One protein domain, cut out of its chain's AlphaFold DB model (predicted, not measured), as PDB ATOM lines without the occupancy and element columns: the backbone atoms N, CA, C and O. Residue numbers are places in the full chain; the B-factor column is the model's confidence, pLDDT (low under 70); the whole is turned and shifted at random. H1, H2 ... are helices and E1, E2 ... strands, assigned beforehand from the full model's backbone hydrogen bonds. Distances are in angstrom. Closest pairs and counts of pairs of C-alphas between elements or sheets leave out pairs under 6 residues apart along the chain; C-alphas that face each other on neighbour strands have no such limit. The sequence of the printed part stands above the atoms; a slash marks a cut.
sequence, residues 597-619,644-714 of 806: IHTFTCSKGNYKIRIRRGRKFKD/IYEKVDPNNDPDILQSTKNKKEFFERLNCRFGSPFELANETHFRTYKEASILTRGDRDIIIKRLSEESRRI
ATOM      1  N   ILE A 597      -2.590 -35.567 -12.599       82.81
ATOM      2  CA  ILE A 597      -2.585 -36.966 -13.012       82.81
ATOM      3  C   ILE A 597      -2.906 -37.021 -14.504       82.81
ATOM      4  O   ILE A 597      -3.887 -36.432 -14.973       82.81
ATOM      5  N   HIS A 598      -2.067 -37.725 -15.265       80.31
ATOM      6  CA  HIS A 598      -2.287 -37.893 -16.694       80.31
ATOM      7  C   HIS A 598      -3.584 -38.673 -16.928       80.31
ATOM      8  O   HIS A 598      -3.765 -39.788 -16.455       80.31
ATOM      9  N   THR A 599      -4.493 -38.073 -17.688       72.31
ATOM     10  CA  THR A 599      -5.758 -38.692 -18.113       72.31
ATOM     11  C   THR A 599      -5.803 -38.778 -19.636       72.31
ATOM     12  O   THR A 599      -5.012 -38.125 -20.315       72.31
ATOM     13  N   PHE A 600      -6.798 -39.459 -20.213       66.69
ATOM     14  CA  PHE A 600      -7.046 -39.444 -21.667       66.69
ATOM     15  C   PHE A 600      -7.122 -38.023 -22.271       66.69
ATOM     16  O   PHE A 600      -6.847 -37.800 -23.447       66.69
ATOM     17  N   THR A 601      -7.480 -37.009 -21.474       72.00
ATOM     18  CA  THR A 601      -7.491 -35.624 -21.971       72.00
ATOM     19  C   THR A 601      -6.092 -35.074 -22.246       72.00
ATOM     20  O   THR A 601      -5.971 -34.178 -23.081       72.00
ATOM     21  N   CYS A 602      -5.057 -35.621 -21.603       76.69
ATOM     22  CA  CYS A 602      -3.659 -35.235 -21.781       76.69
ATOM     23  C   CYS A 602      -3.152 -35.604 -23.177       76.69
ATOM     24  O   CYS A 602      -2.518 -34.773 -23.821       76.69
ATOM     25  N   SER A 603      -3.547 -36.769 -23.693       71.06
ATOM     26  CA  SER A 603      -3.188 -37.256 -25.031       71.06
ATOM     27  C   SER A 603      -4.080 -36.704 -26.158       71.06
ATOM     28  O   SER A 603      -3.874 -36.994 -27.340       71.06
ATOM     29  N   LYS A 604      -5.074 -35.855 -25.843       66.50
ATOM     30  CA  LYS A 604      -6.029 -35.324 -26.831       66.50
ATOM     31  C   LYS A 604      -5.372 -34.306 -27.782       66.50
ATOM     32  O   LYS A 604      -5.225 -33.118 -27.460       66.50
ATOM     33  N   GLY A 605      -5.060 -34.734 -29.010       56.56
ATOM     34  CA  GLY A 605      -4.573 -33.844 -30.080       56.56
ATOM     35  C   GLY A 605      -3.589 -34.411 -31.110       56.56
ATOM     36  O   GLY A 605      -3.042 -33.600 -31.865       56.56
ATOM     37  N   ASN A 606      -3.434 -35.741 -31.168       52.56
ATOM     38  CA  ASN A 606      -2.419 -36.526 -31.889       52.56
ATOM     39  C   ASN A 606      -0.973 -36.240 -31.453       52.56
ATOM     40  O   ASN A 606      -0.567 -35.090 -31.329       52.56
ATOM     41  N   TYR A 607      -0.205 -37.325 -31.314       53.81
ATOM     42  CA  TYR A 607       1.200 -37.465 -30.896       53.81
ATOM     43  C   TYR A 607       2.248 -36.754 -31.781       53.81
ATOM     44  O   TYR A 607       3.417 -37.121 -31.781       53.81
ATOM     45  N   LYS A 608       1.848 -35.751 -32.572       56.00
ATOM     46  CA  LYS A 608       2.777 -34.907 -33.332       56.00
ATOM     47  C   LYS A 608       3.041 -33.648 -32.525       56.00
ATOM     48  O   LYS A 608       2.089 -32.929 -32.200       56.00
ATOM     49  N   ILE A 609       4.312 -33.378 -32.233       58.34
ATOM     50  CA  ILE A 609       4.717 -32.136 -31.577       58.34
ATOM     51  C   ILE A 609       4.211 -30.990 -32.430       58.34
ATOM     52  O   ILE A 609       4.451 -30.935 -33.638       58.34
ATOM     53  N   ARG A 610       3.471 -30.093 -31.787       60.03
ATOM     54  CA  ARG A 610       3.164 -28.795 -32.362       60.03
ATOM     55  C   ARG A 610       4.130 -27.819 -31.746       60.03
ATOM     56  O   ARG A 610       4.014 -27.534 -30.553       60.03
ATOM     57  N   ILE A 611       5.071 -27.370 -32.559       60.97
ATOM     58  CA  ILE A 611       5.985 -26.317 -32.158       60.97
ATOM     59  C   ILE A 611       5.287 -24.998 -32.435       60.97
ATOM     60  O   ILE A 611       4.758 -24.800 -33.529       60.97
ATOM     61  N   ARG A 612       5.257 -24.119 -31.439       62.59
ATOM     62  CA  ARG A 612       4.897 -22.715 -31.620       62.59
ATOM     63  C   ARG A 612       6.146 -21.865 -31.444       62.59
ATOM     64  O   ARG A 612       6.978 -22.144 -30.582       62.59
ATOM     65  N   ARG A 613       6.260 -20.810 -32.248       61.41
ATOM     66  CA  ARG A 613       7.250 -19.757 -32.010       61.41
ATOM     67  C   ARG A 613       6.724 -18.886 -30.878       61.41
ATOM     68  O   ARG A 613       5.642 -18.317 -30.999       61.41
ATOM     69  N   GLY A 614       7.456 -18.841 -29.775       56.59
ATOM     70  CA  GLY A 614       7.083 -18.072 -28.599       56.59
ATOM     71  C   GLY A 614       7.105 -16.570 -28.857       56.59
ATOM     72  O   GLY A 614       7.750 -16.067 -29.787       56.59
ATOM     73  N   ARG A 615       6.373 -15.842 -28.011       64.44
ATOM     74  CA  ARG A 615       6.353 -14.384 -28.048       64.44
ATOM     75  C   ARG A 615       7.747 -13.862 -27.711       64.44
ATOM     76  O   ARG A 615       8.324 -14.200 -26.684       64.44
ATOM     77  N   LYS A 616       8.287 -13.018 -28.588       60.38
ATOM     78  CA  LYS A 616       9.575 -12.358 -28.365       60.38
ATOM     79  C   LYS A 616       9.370 -11.189 -27.406       60.38
ATOM     80  O   LYS A 616       8.966 -10.108 -27.837       60.38
ATOM     81  N   PHE A 617       9.638 -11.405 -26.123       60.22
ATOM     82  CA  PHE A 617       9.847 -10.305 -25.188       60.22
ATOM     83  C   PHE A 617      11.232  -9.718 -25.474       60.22
ATOM     84  O   PHE A 617      12.200 -10.446 -25.678       60.22
ATOM     85  N   LYS A 618      11.317  -8.395 -25.637       52.16
ATOM     86  CA  LYS A 618      12.606  -7.739 -25.864       52.16
ATOM     87  C   LYS A 618      13.327  -7.659 -24.523       52.16
ATOM     88  O   LYS A 618      12.902  -6.890 -23.660       52.16
ATOM     89  N   ASP A 619      14.376  -8.457 -24.370       50.09
ATOM     90  CA  ASP A 619      15.251  -8.417 -23.202       50.09
ATOM     91  C   ASP A 619      16.276  -7.270 -23.307       50.09
ATOM     92  O   ASP A 619      16.626  -6.776 -24.385       50.09
ATOM     93  N   ILE A 644       2.591 -20.033 -36.089       49.28
ATOM     94  CA  ILE A 644       2.860 -21.020 -37.133       49.28
ATOM     95  C   ILE A 644       3.099 -22.324 -36.390       49.28
ATOM     96  O   ILE A 644       4.179 -22.563 -35.857       49.28
ATOM     97  N   TYR A 645       2.046 -23.127 -36.297       53.81
ATOM     98  CA  TYR A 645       2.125 -24.464 -35.742       53.81
ATOM     99  C   TYR A 645       2.669 -25.410 -36.803       53.81
ATOM    100  O   TYR A 645       1.943 -25.832 -37.708       53.81
ATOM    101  N   GLU A 646       3.936 -25.775 -36.671       59.56
ATOM    102  CA  GLU A 646       4.549 -26.810 -37.497       59.56
ATOM    103  C   GLU A 646       4.382 -28.171 -36.813       59.56
ATOM    104  O   GLU A 646       4.501 -28.298 -35.591       59.56
ATOM    105  N   LYS A 647       4.033 -29.197 -37.600       59.75
ATOM    106  CA  LYS A 647       3.977 -30.584 -37.127       59.75
ATOM    107  C   LYS A 647       5.349 -31.204 -37.353       59.75
ATOM    108  O   LYS A 647       5.681 -31.485 -38.502       59.75
ATOM    109  N   VAL A 648       6.088 -31.452 -36.278       62.12
ATOM    110  CA  VAL A 648       7.441 -32.023 -36.340       62.12
ATOM    111  C   VAL A 648       7.464 -33.404 -35.685       62.12
ATOM    112  O   VAL A 648       6.712 -33.667 -34.740       62.12
ATOM    113  N   ASP A 649       8.283 -34.303 -36.231       66.56
ATOM    114  CA  ASP A 649       8.560 -35.615 -35.646       66.56
ATOM    115  C   ASP A 649       9.791 -35.514 -34.723       66.56
ATOM    116  O   ASP A 649      10.893 -35.291 -35.226       66.56
ATOM    117  N   PRO A 650       9.636 -35.681 -33.394       61.19
ATOM    118  CA  PRO A 650      10.745 -35.576 -32.444       61.19
ATOM    119  C   PRO A 650      11.885 -36.548 -32.700       61.19
ATOM    120  O   PRO A 650      13.000 -36.296 -32.258       61.19
ATOM    121  N   ASN A 651      11.617 -37.675 -33.362       63.38
ATOM    122  CA  ASN A 651      12.647 -38.673 -33.627       63.38
ATOM    123  C   ASN A 651      13.568 -38.269 -34.785       63.38
ATOM    124  O   ASN A 651      14.656 -38.827 -34.902       63.38
ATOM    125  N   ASN A 652      13.146 -37.307 -35.612       59.56
ATOM    126  CA  ASN A 652      13.819 -36.921 -36.852       59.56
ATOM    127  C   ASN A 652      14.385 -35.488 -36.832       59.56
ATOM    128  O   ASN A 652      14.988 -35.076 -37.821       59.56
ATOM    129  N   ASP A 653      14.216 -34.738 -35.736       60.38
ATOM    130  CA  ASP A 653      14.715 -33.363 -35.598       60.38
ATOM    131  C   ASP A 653      15.779 -33.258 -34.476       60.38
ATOM    132  O   ASP A 653      15.443 -33.296 -33.284       60.38
ATOM    133  N   PRO A 654      17.074 -33.168 -34.833       57.53
ATOM    134  CA  PRO A 654      18.170 -33.152 -33.869       57.53
ATOM    135  C   PRO A 654      18.244 -31.868 -33.027       57.53
ATOM    136  O   PRO A 654      18.730 -31.939 -31.898       57.53
ATOM    137  N   ASP A 655      17.725 -30.729 -33.499       56.62
ATOM    138  CA  ASP A 655      17.785 -29.455 -32.761       56.62
ATOM    139  C   ASP A 655      16.842 -29.470 -31.543       56.62
ATOM    140  O   ASP A 655      17.168 -28.968 -30.461       56.62
ATOM    141  N   ILE A 656      15.693 -30.139 -31.674       58.97
ATOM    142  CA  ILE A 656      14.726 -30.346 -30.585       58.97
ATOM    143  C   ILE A 656      15.320 -31.248 -29.496       58.97
ATOM    144  O   ILE A 656      15.232 -30.943 -28.301       58.97
ATOM    145  N   LEU A 657      15.965 -32.340 -29.910       55.75
ATOM    146  CA  LEU A 657      16.595 -33.306 -29.010       55.75
ATOM    147  C   LEU A 657      17.821 -32.728 -28.286       55.75
ATOM    148  O   LEU A 657      18.077 -33.109 -27.148       55.75
ATOM    149  N   GLN A 658      18.560 -31.798 -28.904       55.75
ATOM    150  CA  GLN A 658      19.707 -31.124 -28.278       55.75
ATOM    151  C   GLN A 658      19.302 -30.048 -27.258       55.75
ATOM    152  O   GLN A 658      20.041 -29.788 -26.308       55.75
ATOM    153  N   SER A 659      18.133 -29.423 -27.424       53.34
ATOM    154  CA  SER A 659      17.642 -28.377 -26.512       53.34
ATOM    155  C   SER A 659      17.142 -28.903 -25.156       53.34
ATOM    156  O   SER A 659      16.946 -28.125 -24.221       53.34
ATOM    157  N   THR A 660      16.947 -30.219 -25.020       53.06
ATOM    158  CA  THR A 660      16.314 -30.840 -23.852       53.06
ATOM    159  C   THR A 660      17.310 -31.675 -23.049       53.06
ATOM    160  O   THR A 660      17.860 -32.660 -23.526       53.06
ATOM    161  N   LYS A 661      17.537 -31.289 -21.781       53.25
ATOM    162  CA  LYS A 661      18.519 -31.928 -20.877       53.25
ATOM    163  C   LYS A 661      18.260 -33.425 -20.629       53.25
ATOM    164  O   LYS A 661      19.185 -34.134 -20.247       53.25
ATOM    165  N   ASN A 662      17.026 -33.906 -20.828       61.84
ATOM    166  CA  ASN A 662      16.636 -35.300 -20.613       61.84
ATOM    167  C   ASN A 662      15.592 -35.760 -21.651       61.84
ATOM    168  O   ASN A 662      14.463 -35.267 -21.687       61.84
ATOM    169  N   LYS A 663      15.961 -36.759 -22.462       63.75
ATOM    170  CA  LYS A 663      15.120 -37.323 -23.529       63.75
ATOM    171  C   LYS A 663      13.851 -37.999 -22.984       63.75
ATOM    172  O   LYS A 663      12.796 -37.882 -23.599       63.75
ATOM    173  N   LYS A 664      13.917 -38.661 -21.821       66.25
ATOM    174  CA  LYS A 664      12.768 -39.346 -21.198       66.25
ATOM    175  C   LYS A 664      11.714 -38.349 -20.707       66.25
ATOM    176  O   LYS A 664      10.541 -38.483 -21.040       66.25
ATOM    177  N   GLU A 665      12.144 -37.318 -19.982       63.66
ATOM    178  CA  GLU A 665      11.256 -36.256 -19.484       63.66
ATOM    179  C   GLU A 665      10.613 -35.457 -20.616       63.66
ATOM    180  O   GLU A 665       9.443 -35.083 -20.534       63.66
ATOM    181  N   PHE A 666      11.363 -35.221 -21.694       66.12
ATOM    182  CA  PHE A 666      10.826 -34.597 -22.892       66.12
ATOM    183  C   PHE A 666       9.650 -35.407 -23.455       66.12
ATOM    184  O   PHE A 666       8.565 -34.857 -23.630       66.12
ATOM    185  N   PHE A 667       9.804 -36.722 -23.644       67.62
ATOM    186  CA  PHE A 667       8.710 -37.575 -24.124       67.62
ATOM    187  C   PHE A 667       7.520 -37.655 -23.154       67.62
ATOM    188  O   PHE A 667       6.373 -37.675 -23.604       67.62
ATOM    189  N   GLU A 668       7.752 -37.639 -21.839       67.94
ATOM    190  CA  GLU A 668       6.668 -37.588 -20.847       67.94
ATOM    191  C   GLU A 668       5.859 -36.283 -20.936       67.94
ATOM    192  O   GLU A 668       4.626 -36.320 -20.913       67.94
ATOM    193  N   ARG A 669       6.528 -35.136 -21.121       70.44
ATOM    194  CA  ARG A 669       5.869 -33.837 -21.337       70.44
ATOM    195  C   ARG A 669       5.113 -33.768 -22.653       70.44
ATOM    196  O   ARG A 669       4.002 -33.247 -22.684       70.44
ATOM    197  N   LEU A 670       5.668 -34.330 -23.726       67.31
ATOM    198  CA  LEU A 670       5.006 -34.374 -25.034       67.31
ATOM    199  C   LEU A 670       3.680 -35.134 -25.015       67.31
ATOM    200  O   LEU A 670       2.758 -34.797 -25.761       67.31
ATOM    201  N   ASN A 671       3.568 -36.132 -24.142       70.38
ATOM    202  CA  ASN A 671       2.336 -36.890 -23.954       70.38
ATOM    203  C   ASN A 671       1.270 -36.115 -23.160       70.38
ATOM    204  O   ASN A 671       0.131 -36.577 -23.040       70.38
ATOM    205  N   CYS A 672       1.598 -34.921 -22.655       78.75
ATOM    206  CA  CYS A 672       0.676 -34.056 -21.939       78.75
ATOM    207  C   CYS A 672       0.442 -32.729 -22.657       78.75
ATOM    208  O   CYS A 672       1.250 -31.809 -22.598       78.75
ATOM    209  N   ARG A 673      -0.764 -32.549 -23.210       78.81
ATOM    210  CA  ARG A 673      -1.186 -31.279 -23.831       78.81
ATOM    211  C   ARG A 673      -1.112 -30.045 -22.915       78.81
ATOM    212  O   ARG A 673      -1.308 -28.932 -23.399       78.81
ATOM    213  N   PHE A 674      -0.994 -30.252 -21.604       81.69
ATOM    214  CA  PHE A 674      -0.938 -29.200 -20.592       81.69
ATOM    215  C   PHE A 674       0.499 -28.860 -20.173       81.69
ATOM    216  O   PHE A 674       0.677 -27.892 -19.446       81.69
ATOM    217  N   GLY A 675       1.500 -29.613 -20.647       80.62
ATOM    218  CA  GLY A 675       2.916 -29.371 -20.359       80.62
ATOM    219  C   GLY A 675       3.447 -30.025 -19.078       80.62
ATOM    220  O   GLY A 675       4.562 -29.707 -18.680       80.62
ATOM    221  N   SER A 676       2.685 -30.926 -18.441       84.38
ATOM    222  CA  SER A 676       3.110 -31.645 -17.227       84.38
ATOM    223  C   SER A 676       3.922 -32.912 -17.559       84.38
ATOM    224  O   SER A 676       3.471 -33.691 -18.405       84.38
ATOM    225  N   PRO A 677       5.030 -33.209 -16.849       85.44
ATOM    226  CA  PRO A 677       5.569 -32.459 -15.705       85.44
ATOM    227  C   PRO A 677       6.193 -31.114 -16.109       85.44
ATOM    228  O   PRO A 677       6.890 -31.024 -17.113       85.44
ATOM    229  N   PHE A 678       5.950 -30.066 -15.325       87.44
ATOM    230  CA  PHE A 678       6.481 -28.723 -15.567       87.44
ATOM    231  C   PHE A 678       8.013 -28.661 -15.381       87.44
ATOM    232  O   PHE A 678       8.621 -29.551 -14.780       87.44
ATOM    233  N   GLU A 679       8.654 -27.619 -15.918       84.44
ATOM    234  CA  GLU A 679      10.108 -27.395 -15.806       84.44
ATOM    235  C   GLU A 679      10.505 -26.981 -14.387       84.44
ATOM    236  O   GLU A 679       9.791 -26.212 -13.752       84.44
ATOM    237  N   LEU A 680      11.657 -27.461 -13.912       88.31
ATOM    238  CA  LEU A 680      12.281 -26.928 -12.700       88.31
ATOM    239  C   LEU A 680      12.862 -25.543 -12.983       88.31
ATOM    240  O   LEU A 680      13.492 -25.329 -14.021       88.31
ATOM    241  N   ALA A 681      12.680 -24.630 -12.035       90.19
ATOM    242  CA  ALA A 681      13.192 -23.271 -12.115       90.19
ATOM    243  C   ALA A 681      13.454 -22.722 -10.712       90.19
ATOM    244  O   ALA A 681      12.597 -22.814  -9.833       90.19
ATOM    245  N   ASN A 682      14.626 -22.119 -10.516       92.25
ATOM    246  CA  ASN A 682      15.004 -21.534  -9.227       92.25
ATOM    247  C   ASN A 682      14.249 -20.230  -8.927       92.25
ATOM    248  O   ASN A 682      14.072 -19.873  -7.764       92.25
ATOM    249  N   GLU A 683      13.780 -19.551  -9.974       93.75
ATOM    250  CA  GLU A 683      13.054 -18.287  -9.912       93.75
ATOM    251  C   GLU A 683      11.973 -18.219 -10.993       93.75
ATOM    252  O   GLU A 683      12.081 -18.858 -12.049       93.75
ATOM    253  N   THR A 684      10.931 -17.436 -10.721       95.25
ATOM    254  CA  THR A 684       9.882 -17.138 -11.692       95.25
ATOM    255  C   THR A 684      10.408 -16.112 -12.691       95.25
ATOM    256  O   THR A 684      10.934 -15.073 -12.305       95.25
ATOM    257  N   HIS A 685      10.277 -16.385 -13.988       91.81
ATOM    258  CA  HIS A 685      10.762 -15.482 -15.030       91.81
ATOM    259  C   HIS A 685       9.988 -15.635 -16.341       91.81
ATOM    260  O   HIS A 685       9.358 -16.656 -16.628       91.81
ATOM    261  N   PHE A 686      10.045 -14.592 -17.167       88.25
ATOM    262  CA  PHE A 686       9.595 -14.668 -18.554       88.25
ATOM    263  C   PHE A 686      10.623 -15.435 -19.381       88.25
ATOM    264  O   PHE A 686      11.821 -15.207 -19.230       88.25
ATOM    265  N   ARG A 687      10.157 -16.296 -20.290       83.00
ATOM    266  CA  ARG A 687      11.052 -17.000 -21.215       83.00
ATOM    267  C   ARG A 687      11.871 -16.005 -22.031       83.00
ATOM    268  O   ARG A 687      11.319 -15.113 -22.680       83.00
ATOM    269  N   THR A 688      13.178 -16.221 -22.050       76.69
ATOM    270  CA  THR A 688      14.125 -15.481 -22.885       76.69
ATOM    271  C   THR A 688      13.876 -15.746 -24.367       76.69
ATOM    272  O   THR A 688      13.233 -16.724 -24.758       76.69
ATOM    273  N   TYR A 689      14.477 -14.929 -25.237       65.62
ATOM    274  CA  TYR A 689      14.451 -15.164 -26.688       65.62
ATOM    275  C   TYR A 689      14.842 -16.599 -27.085       65.62
ATOM    276  O   TYR A 689      14.240 -17.186 -27.988       65.62
ATOM    277  N   LYS A 690      15.860 -17.164 -26.422       67.25
ATOM    278  CA  LYS A 690      16.363 -18.509 -26.719       67.25
ATOM    279  C   LYS A 690      15.354 -19.577 -26.292       67.25
ATOM    280  O   LYS A 690      15.098 -20.497 -27.061       67.25
ATOM    281  N   GLU A 691      14.736 -19.424 -25.126       70.12
ATOM    282  CA  GLU A 691      13.730 -20.360 -24.595       70.12
ATOM    283  C   GLU A 691      12.389 -20.264 -25.325       70.12
ATOM    284  O   GLU A 691      11.688 -21.258 -25.462       70.12
ATOM    285  N   ALA A 692      12.036 -19.079 -25.823       67.75
ATOM    286  CA  ALA A 692      10.832 -18.846 -26.613       67.75
ATOM    287  C   ALA A 692      10.988 -19.271 -28.087       67.75
ATOM    288  O   ALA A 692      10.030 -19.186 -28.853       67.75
ATOM    289  N   SER A 693      12.176 -19.708 -28.521       63.78
ATOM    290  CA  SER A 693      12.425 -20.042 -29.929       63.78
ATOM    291  C   SER A 693      11.662 -21.289 -30.397       63.78
ATOM    292  O   SER A 693      11.125 -21.286 -31.507       63.78
ATOM    293  N   ILE A 694      11.557 -22.310 -29.538       64.44
ATOM    294  CA  ILE A 694      10.882 -23.586 -29.797       64.44
ATOM    295  C   ILE A 694      10.065 -23.947 -28.555       64.44
ATOM    296  O   ILE A 694      10.621 -24.350 -27.539       64.44
ATOM    297  N   LEU A 695       8.741 -23.808 -28.635       70.88
ATOM    298  CA  LEU A 695       7.824 -24.185 -27.559       70.88
ATOM    299  C   LEU A 695       6.918 -25.324 -28.002       70.88
ATOM    300  O   LEU A 695       6.392 -25.308 -29.114       70.88
ATOM    301  N   THR A 696       6.667 -26.273 -27.115       69.62
ATOM    302  CA  THR A 696       5.695 -27.343 -27.326       69.62
ATOM    303  C   THR A 696       4.299 -26.939 -26.850       69.62
ATOM    304  O   THR A 696       4.089 -25.958 -26.127       69.62
ATOM    305  N   ARG A 697       3.284 -27.694 -27.283       70.06
ATOM    306  CA  ARG A 697       1.896 -27.471 -26.867       70.06
ATOM    307  C   ARG A 697       1.745 -27.709 -25.361       70.06
ATOM    308  O   ARG A 697       1.800 -28.847 -24.915       70.06
ATOM    309  N   GLY A 698       1.452 -26.645 -24.621       74.56
ATOM    310  CA  GLY A 698       1.349 -26.677 -23.162       74.56
ATOM    311  C   GLY A 698       2.383 -25.781 -22.485       74.56
ATOM    312  O   GLY A 698       2.139 -25.328 -21.372       74.56
ATOM    313  N   ASP A 699       3.463 -25.423 -23.177       79.25
ATOM    314  CA  ASP A 699       4.449 -24.494 -22.631       79.25
ATOM    315  C   ASP A 699       3.858 -23.095 -22.503       79.25
ATOM    316  O   ASP A 699       3.118 -22.630 -23.374       79.25
ATOM    317  N   ARG A 700       4.179 -22.429 -21.397       82.75
ATOM    318  CA  ARG A 700       3.723 -21.077 -21.065       82.75
ATOM    319  C   ARG A 700       4.860 -20.076 -21.236       82.75
ATOM    320  O   ARG A 700       6.030 -20.450 -21.203       82.75
ATOM    321  N   ASP A 701       4.491 -18.814 -21.430       84.19
ATOM    322  CA  ASP A 701       5.437 -17.712 -21.637       84.19
ATOM    323  C   ASP A 701       6.180 -17.331 -20.348       84.19
ATOM    324  O   ASP A 701       7.294 -16.814 -20.406       84.19
ATOM    325  N   ILE A 702       5.565 -17.604 -19.196       89.44
ATOM    326  CA  ILE A 702       6.150 -17.424 -17.869       89.44
ATOM    327  C   ILE A 702       6.475 -18.807 -17.311       89.44
ATOM    328  O   ILE A 702       5.612 -19.691 -17.287       89.44
ATOM    329  N   ILE A 703       7.717 -18.991 -16.875       90.88
ATOM    330  CA  ILE A 703       8.152 -20.151 -16.104       90.88
ATOM    331  C   ILE A 703       8.019 -19.771 -14.633       90.88
ATOM    332  O   ILE A 703       8.603 -18.786 -14.196       90.88
ATOM    333  N   ILE A 704       7.224 -20.533 -13.887       94.50
ATOM    334  CA  ILE A 704       7.003 -20.314 -12.453       94.50
ATOM    335  C   ILE A 704       8.032 -21.123 -11.666       94.50
ATOM    336  O   ILE A 704       8.300 -22.276 -12.017       94.50
ATOM    337  N   LYS A 705       8.580 -20.522 -10.607       94.69
ATOM    338  CA  LYS A 705       9.533 -21.136  -9.680       94.69
ATOM    339  C   LYS A 705       9.045 -22.496  -9.177       94.69
ATOM    340  O   LYS A 705       7.945 -22.607  -8.638       94.69
ATOM    341  N   ARG A 706       9.892 -23.519  -9.325       94.38
ATOM    342  CA  ARG A 706       9.659 -24.928  -8.956       94.38
ATOM    343  C   ARG A 706      10.974 -25.549  -8.495       94.38
ATOM    344  O   ARG A 706      11.859 -25.791  -9.315       94.38
ATOM    345  N   LEU A 707      11.097 -25.784  -7.187       90.38
ATOM    346  CA  LEU A 707      12.354 -26.197  -6.542       90.38
ATOM    347  C   LEU A 707      12.480 -27.711  -6.313       90.38
ATOM    348  O   LEU A 707      13.579 -28.194  -6.053       90.38
ATOM    349  N   SER A 708      11.381 -28.465  -6.390       90.25
ATOM    350  CA  SER A 708      11.356 -29.905  -6.099       90.25
ATOM    351  C   SER A 708      10.725 -30.710  -7.231       90.25
ATOM    352  O   SER A 708       9.883 -30.207  -7.975       90.25
ATOM    353  N   GLU A 709      11.087 -31.987  -7.346       87.69
ATOM    354  CA  GLU A 709      10.518 -32.879  -8.364       87.69
ATOM    355  C   GLU A 709       8.996 -33.040  -8.205       87.69
ATOM    356  O   GLU A 709       8.258 -33.037  -9.188       87.69
ATOM    357  N   GLU A 710       8.505 -33.086  -6.963       86.44
ATOM    358  CA  GLU A 710       7.070 -33.168  -6.664       86.44
ATOM    359  C   GLU A 710       6.305 -31.932  -7.158       86.44
ATOM    360  O   GLU A 710       5.234 -32.064  -7.760       86.44
ATOM    361  N   SER A 711       6.898 -30.737  -7.019       91.25
ATOM    362  CA  SER A 711       6.286 -29.490  -7.494       91.25
ATOM    363  C   SER A 711       5.995 -29.526  -8.993       91.25
ATOM    364  O   SER A 711       5.029 -28.924  -9.439       91.25
ATOM    365  N   ARG A 712       6.740 -30.291  -9.802       90.69
ATOM    366  CA  ARG A 712       6.556 -30.359 -11.264       90.69
ATOM    367  C   ARG A 712       5.209 -30.932 -11.697       90.69
ATOM    368  O   ARG A 712       4.845 -30.794 -12.863       90.69
ATOM    369  N   ARG A 713       4.466 -31.582 -10.802       91.44
ATOM    370  CA  ARG A 713       3.112 -32.087 -11.082       91.44
ATOM    371  C   ARG A 713       2.017 -31.203 -10.508       91.44
ATOM    372  O   ARG A 713       0.851 -31.467 -10.764       91.44
ATOM    373  N   ILE A 714       2.359 -30.148  -9.783       93.81
ATOM    374  CA  ILE A 714       1.380 -29.275  -9.145       93.81
ATOM    375  C   ILE A 714       1.018 -28.140 -10.103       93.81
ATOM    376  O   ILE A 714       1.873 -27.377 -10.566       93.81
TER     377      ILE A 714
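What this domain is: This is residues 597 to 619 and 644 to 714 of the 806 residues of the protein "Hypothetical protein" of Rotaria magnacalcarata (UniProt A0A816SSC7). Mostly loop, the domain has little regular structure, with strands E1 and E2 and helix H1 toward one end, H3 opposite and H2 between. The long link 671 to 709 folds back. The compact printed part has 94 residues, 23 in E1 E2 H1 H2 H3, class mixed, with radius of gyration of the C-alphas 13.2 A and spans 32 by 31 by 21 A.

How they stand to each other: E1, residues 609 to 611, and E2, residues 646 to 648, are antiparallel neighbours, N 611 and O 646 within hydrogen-bond range, 3.2 A. H1, residues 654 to 658, and H2, residues 663 to 670, are close but not clearly touching, closest at C-alphas 657 and 663, 7.0 A. H3, residues 710 to 713, is apart from these. H1 and H2 have every O i to N i+4 pair within range.

Where its parts are: E1 begins at C-alpha 609 (4.717, -32.136, -31.577) and H3 ends at C-alpha 713 (3.112, -32.087, -11.082).

The domain as a whole: Residues 620 to 643 are cut out, leaving 22.5 A between C-alphas; 49 residues have pLDDT under 70.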